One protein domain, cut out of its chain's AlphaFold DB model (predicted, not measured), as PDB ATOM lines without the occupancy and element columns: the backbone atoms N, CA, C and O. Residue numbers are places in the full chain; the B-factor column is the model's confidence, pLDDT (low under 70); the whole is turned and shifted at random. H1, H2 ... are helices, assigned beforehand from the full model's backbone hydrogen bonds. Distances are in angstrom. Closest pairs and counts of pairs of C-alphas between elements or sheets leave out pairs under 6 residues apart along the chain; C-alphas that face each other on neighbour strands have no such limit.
ATOM      1  N   GLN A   8      64.940  43.073 107.435       79.06
ATOM      2  CA  GLN A   8      63.968  42.258 108.154       79.06
ATOM      3  C   GLN A   8      64.559  41.699 109.453       79.06
ATOM      4  O   GLN A   8      63.887  41.682 110.484       79.06
ATOM      5  N   HIS A   9      65.843  41.334 109.430       79.88
ATOM      6  CA  HIS A   9      66.567  40.885 110.616       79.88
ATOM      7  C   HIS A   9      66.755  42.017 111.636       79.88
ATOM      8  O   HIS A   9      66.599  41.802 112.839       79.88
ATOM      9  N   GLU A  10      67.030  43.238 111.170       78.31
ATOM     10  CA  GLU A  10      67.100  44.403 112.060       78.31
ATOM     11  C   GLU A  10      65.741  44.778 112.647       78.31
ATOM     12  O   GLU A  10      65.658  45.096 113.833       78.31
ATOM     13  N   ALA A  11      64.666  44.686 111.859       78.81
ATOM     14  CA  ALA A  11      63.318  44.933 112.358       78.81
ATOM     15  C   ALA A  11      62.936  43.943 113.473       78.81
ATOM     16  O   ALA A  11      62.414  44.352 114.511       78.81
ATOM     17  N   GLU A  12      63.251  42.655 113.313       80.25
ATOM     18  CA  GLU A  12      63.023  41.653 114.362       80.25
ATOM     19  C   GLU A  12      63.890  41.885 115.605       80.25
ATOM     20  O   GLU A  12      63.411  41.713 116.729       80.25
ATOM     21  N   ALA A  13      65.153  42.282 115.428       83.19
ATOM     22  CA  ALA A  13      66.041  42.615 116.539       83.19
ATOM     23  C   ALA A  13      65.517  43.828 117.324       83.19
ATOM     24  O   ALA A  13      65.409  43.768 118.550       83.19
ATOM     25  N   ALA A  14      65.098  44.885 116.623       76.69
ATOM     26  CA  ALA A  14      64.508  46.074 117.224       76.69
ATOM     27  C   ALA A  14      63.193  45.754 117.950       76.69
ATOM     28  O   ALA A  14      62.987  46.215 119.072       76.69
ATOM     29  N   MET A  15      62.332  44.906 117.373       76.38
ATOM     30  CA  MET A  15      61.095  44.456 118.026       76.38
ATOM     31  C   MET A  15      61.360  43.607 119.273       76.38
ATOM     32  O   MET A  15      60.675  43.777 120.281       76.38
ATOM     33  N   LYS A  16      62.360  42.717 119.253       77.88
ATOM     34  CA  LYS A  16      62.759  41.940 120.442       77.88
ATOM     35  C   LYS A  16      63.317  42.840 121.541       77.88
ATOM     36  O   LYS A  16      63.000  42.634 122.708       77.88
ATOM     37  N   GLN A  17      64.093  43.855 121.174       72.12
ATOM     38  CA  GLN A  17      64.655  44.825 122.112       72.12
ATOM     39  C   GLN A  17      63.572  45.741 122.704       72.12
ATOM     40  O   GLN A  17      63.568  46.007 123.902       72.12
ATOM     41  N   ALA A  18      62.593  46.134 121.888       66.38
ATOM     42  CA  ALA A  18      61.378  46.829 122.303       66.38
ATOM     43  C   ALA A  18      60.512  45.984 123.253       66.38
ATOM     44  O   ALA A  18      59.998  46.498 124.243       66.38
ATOM     45  N   ALA A  19      60.369  44.682 122.984       67.56
ATOM     46  CA  ALA A  19      59.633  43.748 123.836       67.56
ATOM     47  C   ALA A  19      60.351  43.444 125.163       67.56
ATOM     48  O   ALA A  19      59.687  43.142 126.152       67.56
ATOM     49  N   ALA A  20      61.685  43.536 125.184       68.31
ATOM     50  CA  ALA A  20      62.512  43.422 126.385       68.31
ATOM     51  C   ALA A  20      62.582  44.726 127.210       68.31
ATOM     52  O   ALA A  20      63.103  44.712 128.324       68.31
ATOM     53  N   SER A  21      62.066  45.842 126.684       61.84
ATOM     54  CA  SER A  21      61.969  47.126 127.382       61.84
ATOM     55  C   SER A  21      60.642  47.199 128.155       61.84
ATOM     56  O   SER A  21      59.558  47.148 127.567       61.84
ATOM     57  N   GLU A  22      60.696  47.270 129.488       58.56
ATOM     58  CA  GLU A  22      59.504  47.296 130.351       58.56
ATOM     59  C   GLU A  22      58.963  48.720 130.592       58.56
ATOM     60  O   GLU A  22      59.711  49.683 130.752       58.56
ATOM     61  N   GLY A  23      57.632  48.848 130.682       68.44
ATOM     62  CA  GLY A  23      56.944  50.076 131.104       68.44
ATOM     63  C   GLY A  23      56.402  50.942 129.959       68.44
ATOM     64  O   GLY A  23      55.898  50.431 128.957       68.44
ATOM     65  N   ALA A  24      56.464  52.269 130.124       63.25
ATOM     66  CA  ALA A  24      55.873  53.261 129.211       63.25
ATOM     67  C   ALA A  24      56.394  53.175 127.759       63.25
ATOM     68  O   ALA A  24      55.721  53.620 126.826       63.25
ATOM     69  N   ASP A  25      57.565  52.567 127.561       69.94
ATOM     70  CA  ASP A  25      58.182  52.384 126.250       69.94
ATOM     71  C   ASP A  25      57.423  51.365 125.387       69.94
ATOM     72  O   ASP A  25      57.214  51.588 124.197       69.94
ATOM     73  N   ARG A  26      56.863  50.309 125.995       70.56
ATOM     74  CA  ARG A  26      56.055  49.307 125.282       70.56
ATOM     75  C   ARG A  26      54.783  49.912 124.688       70.56
ATOM     76  O   ARG A  26      54.422  49.598 123.558       70.56
ATOM     77  N   GLN A  27      54.104  50.793 125.425       79.38
ATOM     78  CA  GLN A  27      52.913  51.484 124.914       79.38
ATOM     79  C   GLN A  27      53.266  52.474 123.800       79.38
ATOM     80  O   GLN A  27      52.536  52.539 122.813       79.38
ATOM     81  N   ARG A  28      54.401  53.179 123.909       81.50
ATOM     82  CA  ARG A  28      54.911  54.024 122.817       81.50
ATOM     83  C   ARG A  28      55.230  53.213 121.568       81.50
ATOM     84  O   ARG A  28      54.849  53.622 120.479       81.50
ATOM     85  N   LEU A  29      55.870  52.058 121.716       81.31
ATOM     86  CA  LEU A  29      56.236  51.186 120.598       81.31
ATOM     87  C   LEU A  29      55.004  50.561 119.929       81.31
ATOM     88  O   LEU A  29      54.952  50.482 118.704       81.31
ATOM     89  N   ILE A  30      53.976  50.196 120.704       84.12
ATOM     90  CA  ILE A  30      52.687  49.735 120.162       84.12
ATOM     91  C   ILE A  30      51.971  50.863 119.403       84.12
ATOM     92  O   ILE A  30      51.507  50.640 118.287       84.12
ATOM     93  N   GLN A  31      51.899  52.075 119.966       88.06
ATOM     94  CA  GLN A  31      51.293  53.226 119.278       88.06
ATOM     95  C   GLN A  31      52.054  53.599 118.004       88.06
ATOM     96  O   GLN A  31      51.439  53.906 116.985       88.06
ATOM     97  N   LEU A  32      53.384  53.514 118.038       91.44
ATOM     98  CA  LEU A  32      54.226  53.751 116.874       91.44
ATOM     99  C   LEU A  32      53.946  52.717 115.775       91.44
ATOM    100  O   LEU A  32      53.718  53.098 114.632       91.44
ATOM    101  N   ALA A  33      53.897  51.425 116.114       87.31
ATOM    102  CA  ALA A  33      53.577  50.368 115.155       87.31
ATOM    103  C   ALA A  33      52.195  50.564 114.506       87.31
ATOM    104  O   ALA A  33      52.049  50.358 113.302       87.31
ATOM    105  N   LEU A  34      51.196  51.010 115.278       89.88
ATOM    106  CA  LEU A  34      49.864  51.329 114.756       89.88
ATOM    107  C   LEU A  34      49.897  52.500 113.763       89.88
ATOM    108  O   LEU A  34      49.358  52.367 112.667       89.88
ATOM    109  N   ALA A  35      50.592  53.594 114.086       91.62
ATOM    110  CA  ALA A  35      50.703  54.754 113.196       91.62
ATOM    111  C   ALA A  35      51.397  54.411 111.865       91.62
ATOM    112  O   ALA A  35      50.958  54.835 110.796       91.62
ATOM    113  N   TRP A  36      52.452  53.587 111.902       89.25
ATOM    114  CA  TRP A  36      53.108  53.101 110.682       89.25
ATOM    115  C   TRP A  36      52.197  52.199 109.846       89.25
ATOM    116  O   TRP A  36      52.241  52.255 108.616       89.25
ATOM    117  N   HIS A  37      51.360  51.382 110.487       86.88
ATOM    118  CA  HIS A  37      50.385  50.555 109.784       86.88
ATOM    119  C   HIS A  37      49.289  51.378 109.102       86.88
ATOM    120  O   HIS A  37      48.933  51.054 107.969       86.88
ATOM    121  N   GLU A  38      48.783  52.430 109.748       86.19
ATOM    122  CA  GLU A  38      47.802  53.345 109.149       86.19
ATOM    123  C   GLU A  38      48.402  54.102 107.959       86.19
ATOM    124  O   GLU A  38      47.839  54.067 106.867       86.19
ATOM    125  N   LEU A  39      49.606  54.662 108.108       84.50
ATOM    126  CA  LEU A  39      50.304  55.356 107.021       84.50
ATOM    127  C   LEU A  39      50.614  54.438 105.826       84.50
ATOM    128  O   LEU A  39      50.555  54.847 104.667       84.50
ATOM    129  N   ALA A  40      50.976  53.181 106.082       81.38
ATOM    130  CA  ALA A  40      51.227  52.201 105.026       81.38
ATOM    131  C   ALA A  40      49.942  51.692 104.359       81.38
ATOM    132  O   ALA A  40      50.018  51.065 103.299       81.38
ATOM    133  N   ARG A  41      48.784  51.887 104.996       78.69
ATOM    134  CA  ARG A  41      47.475  51.556 104.439       78.69
ATOM    135  C   ARG A  41      46.967  52.692 103.554       78.69
ATOM    136  O   ARG A  41      46.584  52.405 102.428       78.69
ATOM    137  N   ASP A  42      47.103  53.937 104.005       71.75
ATOM    138  CA  ASP A  42      46.784  55.147 103.230       71.75
ATOM    139  C   ASP A  42      47.534  55.161 101.882       71.75
ATOM    140  O   ASP A  42      46.927  55.142 100.817       71.75
ATOM    141  N   GLN A  43      48.850  54.923 101.916       64.50
ATOM    142  CA  GLN A  43      49.682  54.813 100.707       64.50
ATOM    143  C   GLN A  43      49.299  53.665  99.750       64.50
ATOM    144  O   GLN A  43      49.735  53.648  98.597       64.50
ATOM    145  N   ARG A  44      48.574  52.638 100.216       60.62
ATOM    146  CA  ARG A  44      48.076  51.562  99.338       60.62
ATOM    147  C   ARG A  44      46.739  51.928  98.714       60.62
ATOM    148  O   ARG A  44      46.526  51.565  97.559       60.62
ATOM    149  N   ASP A  45      45.884  52.622  99.456       59.66
ATOM    150  CA  ASP A  45      44.624  53.145  98.934       59.66
ATOM    151  C   ASP A  45      44.896  54.233  97.874       59.66
ATOM    152  O   ASP A  45      44.316  54.173  96.795       59.66
ATOM    153  N   GLU A  46      45.892  55.107  98.072       56.78
ATOM    154  CA  GLU A  46      46.323  56.107  97.071       56.78
ATOM    155  C   GLU A  46      46.971  55.513  95.804       56.78
ATOM    156  O   GLU A  46      47.037  56.172  94.773       56.78
ATOM    157  N   ARG A  47      47.478  54.273  95.853       55.34
ATOM    158  CA  ARG A  47      48.110  53.605  94.695       55.34
ATOM    159  C   ARG A  47      47.127  52.766  93.870       55.34
ATOM    160  O   ARG A  47      47.546  52.096  92.926       55.34
TER     161      ARG A  47
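What this domain is: This is residues 8 to 47 of the 49 residues of an uncharacterized protein of Bradyrhizobium shewense (UniProt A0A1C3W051). Two helices make an open, flat V: the long helix H2 is one arm, the shorter H1 is the other, and they meet near the end of H1 and the beginning of H2, where a tight link joins them. From this corner the arms spread apart, and residues 8 to 14 of H1 and residues 34 to 47, of which 34 to 45 belong to H2, stand free. The printed part has 40 residues, with two named helices in the order H1, H2 and no named strand; the class is all helix. The whole is loose, with a radius of gyration of the C-alphas of 12.4 A, and the C-alphas span 37 by 24 by 6 A.

Where its parts are: H2, the longest helix, holds residues 24 to 45 and measures 32.3 A from C-alpha 24 at (55.873, 53.261, 129.211) to C-alpha 45 at (44.624, 53.145, 98.934). H1 holds residues 8 to 19 and measures 16.3 A, beginning with C-alpha 8 at (63.968, 42.258, 108.154).

How they stand to each other: H2 touches H1 with residues 25 to 29 alone, and H1 touches H2 with residues 18 to 19 alone. Their closest C-alphas, those of Ala 18 and Arg 26, are 6.6 A apart. The two run opposite ways at a steep tilt of 38 degrees, only just past shallow, and form a helical hairpin. Their centres are 15.2 A apart. In H1 every O i to N i+4 pair is within hydrogen-bond range; in H2 17 of 18 are.

The domain as a whole: The two C-alphas farthest apart, those of Glu 22 and Arg 47, are 38.0 A apart. The printed part has no cut, and the link from H1 to H2, four residues, is tight. The mean pLDDT of the printed part is 75.7; residues 18 to 25 and 43 to 47 are under 70.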